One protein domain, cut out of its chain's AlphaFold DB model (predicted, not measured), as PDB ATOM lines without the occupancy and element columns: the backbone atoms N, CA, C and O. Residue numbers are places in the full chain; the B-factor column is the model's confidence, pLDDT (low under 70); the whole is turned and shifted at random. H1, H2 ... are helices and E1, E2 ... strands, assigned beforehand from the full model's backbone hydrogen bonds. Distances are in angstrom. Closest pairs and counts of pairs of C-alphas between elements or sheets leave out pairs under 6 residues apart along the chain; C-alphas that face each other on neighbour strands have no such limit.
ATOM      1  N   VAL A   2     201.602 199.543 324.928       72.88
ATOM      2  CA  VAL A   2     202.598 199.397 323.850       72.88
ATOM      3  C   VAL A   2     203.964 199.668 324.455       72.88
ATOM      4  O   VAL A   2     204.187 200.730 325.036       72.88
ATOM      5  N   GLY A   3     204.851 198.696 324.349       85.00
ATOM      6  CA  GLY A   3     206.189 198.761 324.899       85.00
ATOM      7  C   GLY A   3     206.974 197.522 324.509       85.00
ATOM      8  O   GLY A   3     206.406 196.556 323.997       85.00
ATOM      9  N   THR A   4     208.270 197.573 324.759       87.31
ATOM     10  CA  THR A   4     209.191 196.469 324.508       87.31
ATOM     11  C   THR A   4     209.709 195.981 325.847       87.31
ATOM     12  O   THR A   4     210.244 196.776 326.621       87.31
ATOM     13  N   LEU A   5     209.523 194.691 326.116       91.44
ATOM     14  CA  LEU A   5     210.121 194.002 327.250       91.44
ATOM     15  C   LEU A   5     211.386 193.293 326.757       91.44
ATOM     16  O   LEU A   5     211.324 192.513 325.808       91.44
ATOM     17  N   THR A   6     212.529 193.596 327.365       89.12
ATOM     18  CA  THR A   6     213.839 193.095 326.932       89.12
ATOM     19  C   THR A   6     214.590 192.519 328.122       89.12
ATOM     20  O   THR A   6     214.661 193.167 329.168       89.12
ATOM     21  N   ALA A   7     215.150 191.319 327.965       89.50
ATOM     22  CA  ALA A   7     216.076 190.750 328.938       89.50
ATOM     23  C   ALA A   7     217.360 191.595 328.961       89.50
ATOM     24  O   ALA A   7     217.954 191.864 327.917       89.50
ATOM     25  N   HIS A   8     217.755 192.063 330.141       83.94
ATOM     26  CA  HIS A   8     218.938 192.900 330.331       83.94
ATOM     27  C   HIS A   8     220.183 192.047 330.605       83.94
ATOM     28  O   HIS A   8     221.290 192.413 330.207       83.94
ATOM     29  N   THR A   9     220.024 190.927 331.302       82.69
ATOM     30  CA  THR A   9     221.125 190.056 331.718       82.69
ATOM     31  C   THR A   9     221.029 188.691 331.047       82.69
ATOM     32  O   THR A   9     219.948 188.211 330.713       82.69
ATOM     33  N   ALA A  10     222.187 188.058 330.845       75.00
ATOM     34  CA  ALA A  10     222.278 186.735 330.226       75.00
ATOM     35  C   ALA A  10     221.714 185.608 331.113       75.00
ATOM     36  O   ALA A  10     221.451 184.522 330.613       75.00
ATOM     37  N   ASP A  11     221.545 185.859 332.414       81.00
ATOM     38  CA  ASP A  11     220.880 184.949 333.353       81.00
ATOM     39  C   ASP A  11     219.348 185.114 333.371       81.00
ATOM     40  O   ASP A  11     218.676 184.430 334.141       81.00
ATOM     41  N   GLU A  12     218.809 186.010 332.532       76.75
ATOM     42  CA  GLU A  12     217.377 186.284 332.354       76.75
ATOM     43  C   GLU A  12     216.641 186.673 333.649       76.75
ATOM     44  O   GLU A  12     215.417 186.558 333.738       76.75
ATOM     45  N   GLN A  13     217.365 187.160 334.662       85.75
ATOM     46  CA  GLN A  13     216.759 187.610 335.920       85.75
ATOM     47  C   GLN A  13     216.344 189.082 335.874       85.75
ATOM     48  O   GLN A  13     215.330 189.450 336.472       85.75
ATOM     49  N   ASP A  14     217.072 189.913 335.125       91.88
ATOM     50  CA  ASP A  14     216.777 191.335 334.994       91.88
ATOM     51  C   ASP A  14     216.133 191.656 333.645       91.88
ATOM     52  O   ASP A  14     216.622 191.284 332.576       91.88
ATOM     53  N   TRP A  15     215.038 192.412 333.698       93.81
ATOM     54  CA  TRP A  15     214.239 192.789 332.537       93.81
ATOM     55  C   TRP A  15     213.962 194.288 332.532       93.81
ATOM     56  O   TRP A  15     213.725 194.904 333.573       93.81
ATOM     57  N   VAL A  16     213.926 194.875 331.339       93.56
ATOM     58  CA  VAL A  16     213.564 196.278 331.134       93.56
ATOM     59  C   VAL A  16     212.320 196.353 330.265       93.56
ATOM     60  O   VAL A  16     212.319 195.904 329.122       93.56
ATOM     61  N   LEU A  17     211.264 196.970 330.797       94.12
ATOM     62  CA  LEU A  17     210.120 197.407 330.006       94.12
ATOM     63  C   LEU A  17     210.329 198.862 329.583       94.12
ATOM     64  O   LEU A  17     210.315 199.767 330.418       94.12
ATOM     65  N   THR A  18     210.446 199.095 328.279       91.81
ATOM     66  CA  THR A  18     210.441 200.444 327.702       91.81
ATOM     67  C   THR A  18     209.066 200.742 327.125       91.81
ATOM     68  O   THR A  18     208.558 199.990 326.295       91.81
ATOM     69  N   THR A  19     208.450 201.849 327.535       89.06
ATOM     70  CA  THR A  19     207.148 202.284 327.015       89.06
ATOM     71  C   THR A  19     207.122 203.794 326.820       89.06
ATOM     72  O   THR A  19     207.742 204.545 327.576       89.06
ATOM     73  N   ALA A  20     206.417 204.243 325.783       84.88
ATOM     74  CA  ALA A  20     206.259 205.659 325.504       84.88
ATOM     75  C   ALA A  20     205.271 206.289 326.494       84.88
ATOM     76  O   ALA A  20     204.153 205.805 326.681       84.88
ATOM     77  N   VAL A  21     205.673 207.413 327.077       84.62
ATOM     78  CA  VAL A  21     204.830 208.253 327.933       84.62
ATOM     79  C   VAL A  21     204.674 209.639 327.318       84.62
ATOM     80  O   VAL A  21     205.462 210.042 326.461       84.62
ATOM     81  N   LEU A  22     203.657 210.383 327.749       84.31
ATOM     82  CA  LEU A  22     203.472 211.784 327.378       84.31
ATOM     83  C   LEU A  22     203.979 212.653 328.534       84.31
ATOM     84  O   LEU A  22     203.245 212.815 329.507       84.31
ATOM     85  N   PRO A  23     205.186 213.253 328.453       81.56
ATOM     86  CA  PRO A  23     205.815 213.907 329.606       81.56
ATOM     87  C   PRO A  23     204.963 215.012 330.236       81.56
ATOM     88  O   PRO A  23     204.986 215.203 331.444       81.56
ATOM     89  N   ALA A  24     204.164 215.718 329.429       81.62
ATOM     90  CA  ALA A  24     203.266 216.772 329.903       81.62
ATOM     91  C   ALA A  24     202.129 216.259 330.811       81.62
ATOM     92  O   ALA A  24     201.511 217.047 331.528       81.62
ATOM     93  N   LEU A  25     201.840 214.958 330.762       80.50
ATOM     94  CA  LEU A  25     200.787 214.297 331.531       80.50
ATOM     95  C   LEU A  25     201.340 213.430 332.664       80.50
ATOM     96  O   LEU A  25     200.559 212.959 333.493       80.50
ATOM     97  N   GLU A  26     202.658 213.232 332.709       81.31
ATOM     98  CA  GLU A  26     203.297 212.462 333.766       81.31
ATOM     99  C   GLU A  26     203.300 213.243 335.094       81.31
ATOM    100  O   GLU A  26     203.391 214.479 335.110       81.31
ATOM    101  N   PRO A  27     203.187 212.548 336.239       78.38
ATOM    102  CA  PRO A  27     203.362 213.174 337.542       78.38
ATOM    103  C   PRO A  27     204.759 213.796 337.673       78.38
ATOM    104  O   PRO A  27     205.736 213.277 337.142       78.38
ATOM    105  N   ALA A  28     204.882 214.871 338.458       72.69
ATOM    106  CA  ALA A  28     206.170 215.540 338.683       72.69
ATOM    107  C   ALA A  28     207.232 214.625 339.330       72.69
ATOM    108  O   ALA A  28     208.421 214.828 339.120       72.69
ATOM    109  N   GLY A  29     206.803 213.608 340.088       77.44
ATOM    110  CA  GLY A  29     207.675 212.576 340.663       77.44
ATOM    111  C   GLY A  29     207.980 211.402 339.725       77.44
ATOM    112  O   GLY A  29     208.564 210.419 340.168       77.44
ATOM    113  N   GLY A  30     207.566 211.475 338.457       83.19
ATOM    114  CA  GLY A  30     207.635 210.366 337.511       83.19
ATOM    115  C   GLY A  30     206.538 209.320 337.726       83.19
ATOM    116  O   GLY A  30     205.600 209.505 338.507       83.19
ATOM    117  N   MET A  31     206.652 208.211 336.997       88.31
ATOM    118  CA  MET A  31     205.706 207.101 337.070       88.31
ATOM    119  C   MET A  31     205.880 206.324 338.392       88.31
ATOM    120  O   MET A  31     206.977 205.831 338.663       88.31
ATOM    121  N   PRO A  32     204.822 206.155 339.210       90.38
ATOM    122  CA  PRO A  32     204.892 205.373 340.444       90.38
ATOM    123  C   PRO A  32     205.212 203.894 340.189       90.38
ATOM    124  O   PRO A  32     204.706 203.303 339.234       90.38
ATOM    125  N   ALA A  33     205.949 203.255 341.103       92.06
ATOM    126  CA  ALA A  33     206.322 201.840 340.991       92.06
ATOM    127  C   ALA A  33     205.111 200.897 340.847       92.06
ATOM    128  O   ALA A  33     205.163 199.948 340.072       92.06
ATOM    129  N   ALA A  34     203.995 201.190 341.524       91.94
ATOM    130  CA  ALA A  34     202.761 200.413 341.389       91.94
ATOM    131  C   ALA A  34     202.187 200.468 339.961       91.94
ATOM    132  O   ALA A  34     201.747 199.453 339.429       91.94
ATOM    133  N   GLN A  35     202.236 201.639 339.316       90.38
ATOM    134  CA  GLN A  35     201.812 201.790 337.926       90.38
ATOM    135  C   GLN A  35     202.774 201.068 336.975       90.38
ATOM    136  O   GLN A  35     202.317 200.398 336.053       90.38
ATOM    137  N   ALA A  36     204.085 201.170 337.213       92.56
ATOM    138  CA  ALA A  36     205.084 200.438 336.439       92.56
ATOM    139  C   ALA A  36     204.870 198.917 336.538       92.56
ATOM    140  O   ALA A  36     204.848 198.242 335.514       92.56
ATOM    141  N   LEU A  37     204.608 198.393 337.741       93.94
ATOM    142  CA  LEU A  37     204.286 196.981 337.965       93.94
ATOM    143  C   LEU A  37     203.037 196.543 337.189       93.94
ATOM    144  O   LEU A  37     203.063 195.499 336.540       93.94
ATOM    145  N   SER A  38     201.964 197.346 337.189       92.31
ATOM    146  CA  SER A  38     200.778 197.059 336.364       92.31
ATOM    147  C   SER A  38     201.103 196.980 334.872       92.31
ATOM    148  O   SER A  38     200.539 196.146 334.170       92.31
ATOM    149  N   LEU A  39     201.999 197.835 334.371       92.50
ATOM    150  CA  LEU A  39     202.413 197.791 332.968       92.50
ATOM    151  C   LEU A  39     203.261 196.550 332.681       92.50
ATOM    152  O   LEU A  39     203.020 195.896 331.673       92.50
ATOM    153  N   VAL A  40     204.196 196.188 333.562       94.12
ATOM    154  CA  VAL A  40     205.018 194.975 333.410       94.12
ATOM    155  C   VAL A  40     204.146 193.725 333.365       94.12
ATOM    156  O   VAL A  40     204.241 192.965 332.406       94.12
ATOM    157  N   ARG A  41     203.221 193.557 334.315       93.69
ATOM    158  CA  ARG A  41     202.282 192.425 334.311       93.69
ATOM    159  C   ARG A  41     201.417 192.382 333.056       93.69
ATOM    160  O   ARG A  41     201.244 191.323 332.467       93.69
ATOM    161  N   ALA A  42     200.961 193.538 332.571       91.25
ATOM    162  CA  ALA A  42     200.229 193.615 331.309       91.25
ATOM    163  C   ALA A  42     201.087 193.274 330.070       91.25
ATOM    164  O   ALA A  42     200.526 192.848 329.065       91.25
ATOM    165  N   ALA A  43     202.409 193.486 330.110       92.31
ATOM    166  CA  ALA A  43     203.336 193.055 329.053       92.31
ATOM    167  C   ALA A  43     203.562 191.544 329.084       92.31
ATOM    168  O   ALA A  43     203.593 190.919 328.028       92.31
ATOM    169  N   ILE A  44     203.715 190.982 330.285       92.31
ATOM    170  CA  ILE A  44     203.882 189.541 330.497       92.31
ATOM    171  C   ILE A  44     202.588 188.800 330.128       92.31
ATOM    172  O   ILE A  44     202.634 187.736 329.519       92.31
ATOM    173  N   GLY A  45     201.431 189.378 330.461       92.44
ATOM    174  CA  GLY A  45     200.126 188.738 330.312       92.44
ATOM    175  C   GLY A  45     199.792 187.755 331.439       92.44
ATOM    176  O   GLY A  45     198.832 187.002 331.305       92.44
ATOM    177  N   ASP A  46     200.560 187.770 332.532       92.25
ATOM    178  CA  ASP A  46     200.397 186.889 333.690       92.25
ATOM    179  C   ASP A  46     200.661 187.667 334.991       92.25
ATOM    180  O   ASP A  46     201.758 188.183 335.222       92.25
ATOM    181  N   ASP A  47     199.636 187.764 335.840       92.38
ATOM    182  CA  ASP A  47     199.701 188.458 337.130       92.38
ATOM    183  C   ASP A  47     200.346 187.610 338.244       92.38
ATOM    184  O   ASP A  47     200.643 188.147 339.316       92.38
ATOM    185  N   SER A  48     200.555 186.306 338.013       93.31
ATOM    186  CA  SER A  48     201.118 185.365 338.993       93.31
ATOM    187  C   SER A  48     202.642 185.418 339.094       93.31
ATOM    188  O   SER A  48     203.207 184.971 340.093       93.31
ATOM    189  N   VAL A  49     203.306 186.003 338.095       91.69
ATOM    190  CA  VAL A  49     204.762 186.155 338.074       91.69
ATOM    191  C   VAL A  49     205.201 187.119 339.178       91.69
ATOM    192  O   VAL A  49     204.698 188.245 339.287       91.69
ATOM    193  N   ASP A  50     206.161 186.677 339.995       92.81
ATOM    194  CA  ASP A  50     206.786 187.528 341.003       92.81
ATOM    195  C   ASP A  50     207.699 188.554 340.323       92.81
ATOM    196  O   ASP A  50     208.620 188.209 339.583       92.81
ATOM    197  N   VAL A  51     207.413 189.837 340.543       94.25
ATOM    198  CA  VAL A  51     208.097 190.948 339.881       94.25
ATOM    199  C   VAL A  51     208.513 191.968 340.923       94.25
ATOM    200  O   VAL A  51     207.684 192.623 341.562       94.25
ATOM    201  N   ARG A  52     209.825 192.187 341.017       94.31
ATOM    202  CA  ARG A  52     210.416 193.245 341.831       94.31
ATOM    203  C   ARG A  52     210.821 194.429 340.957       94.31
ATOM    204  O   ARG A  52     211.789 194.359 340.208       94.31
ATOM    205  N   VAL A  53     210.126 195.557 341.104       94.62
ATOM    206  CA  VAL A  53     210.503 196.808 340.425       94.62
ATOM    207  C   VAL A  53     211.783 197.364 341.056       94.62
ATOM    208  O   VAL A  53     211.758 197.840 342.189       94.62
ATOM    209  N   GLN A  54     212.898 197.318 340.324       93.94
ATOM    210  CA  GLN A  54     214.177 197.866 340.788       93.94
ATOM    211  C   GLN A  54     214.246 199.389 340.637       93.94
ATOM    212  O   GLN A  54     214.658 200.096 341.556       93.94
ATOM    213  N   SER A  55     213.846 199.913 339.476       93.06
ATOM    214  CA  SER A  55     213.822 201.353 339.225       93.06
ATOM    215  C   SER A  55     212.841 201.723 338.116       93.06
ATOM    216  O   SER A  55     212.491 200.899 337.275       93.06
ATOM    217  N   VAL A  56     212.402 202.981 338.126       93.50
ATOM    218  CA  VAL A  56     211.578 203.578 337.073       93.50
ATOM    219  C   VAL A  56     212.212 204.911 336.720       93.50
ATOM    220  O   VAL A  56     212.346 205.778 337.584       93.50
ATOM    221  N   ARG A  57     212.662 205.068 335.473       90.62
ATOM    222  CA  ARG A  57     213.372 206.274 335.034       90.62
ATOM    223  C   ARG A  57     212.777 206.801 333.735       90.62
ATOM    224  O   ARG A  57     212.686 206.040 332.773       90.62
ATOM    225  N   PRO A  58     212.387 208.085 333.679       88.94
ATOM    226  CA  PRO A  58     212.086 208.708 332.406       88.94
ATOM    227  C   PRO A  58     213.387 208.871 331.618       88.94
ATOM    228  O   PRO A  58     214.415 209.279 332.161       88.94
ATOM    229  N   TRP A  59     213.323 208.580 330.328       87.00
ATOM    230  CA  TRP A  59     214.408 208.834 329.397       87.00
ATOM    231  C   TRP A  59     213.847 209.490 328.139       87.00
ATOM    232  O   TRP A  59     212.783 209.107 327.649       87.00
ATOM    233  N   SER A  60     214.551 210.505 327.646       84.12
ATOM    234  CA  SER A  60     214.165 211.249 326.451       84.12
ATOM    235  C   SER A  60     215.062 210.837 325.297       84.12
ATOM    236  O   SER A  60     216.258 211.119 325.308       84.12
ATOM    237  N   MET A  61     214.468 210.213 324.284       82.31
ATOM    238  CA  MET A  61     215.155 209.938 323.027       82.31
ATOM    239  C   MET A  61     215.394 211.256 322.289       82.31
ATOM    240  O   MET A  61     214.449 212.001 322.023       82.31
TER     241      MET A  61
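This is residues 2 to 61 of the 290 residues of the protein "FAD_binding_3 domain-containing protein" of Cupriavidus sp. UYMMa02A (UniProt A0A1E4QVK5). With little regular structure, the domain is a small hairpin of two strands, E1 and E2, with one helix, H1, over one face and long loops at the ends. The loop of residues 20 to 32 makes one end of the longest axis, and the last stretch, residues 45 to 61, folds back along that axis. The 60 printed residues run E1, E2, H1, an antiparallel sheet in order E1 - E2; under half are in named elements, class mixed. It is compact, radius of gyration of the C-alphas 12.0 A, spans 35 by 24 by 20 A.

E1, residues 3 to 7, and E2, residues 15 to 19, form an antiparallel hairpin at 164 degrees; N 4 and O 18 are within hydrogen-bond range at 2.9 A. The closest C-alphas of E2 and H1, residues 33 to 44, are those of Leu 17 and Val 40, 6.6 A apart. In H1, every O i to N i+4 pair is within hydrogen-bond range.

E1, 13.4 A long, begins at C-alpha 3 (206.189, 198.761, 324.899). E2 is 13.1 A long. H1, 16.4 A long, ends at C-alpha 44 (203.882, 189.541, 330.497).

The C-alphas farthest apart, of Asp 11 and Ala 24, are 36.5 A apart. E2 to H1 is a long link. The printed part has no cut, and no printed residue is under 70 in pLDDT.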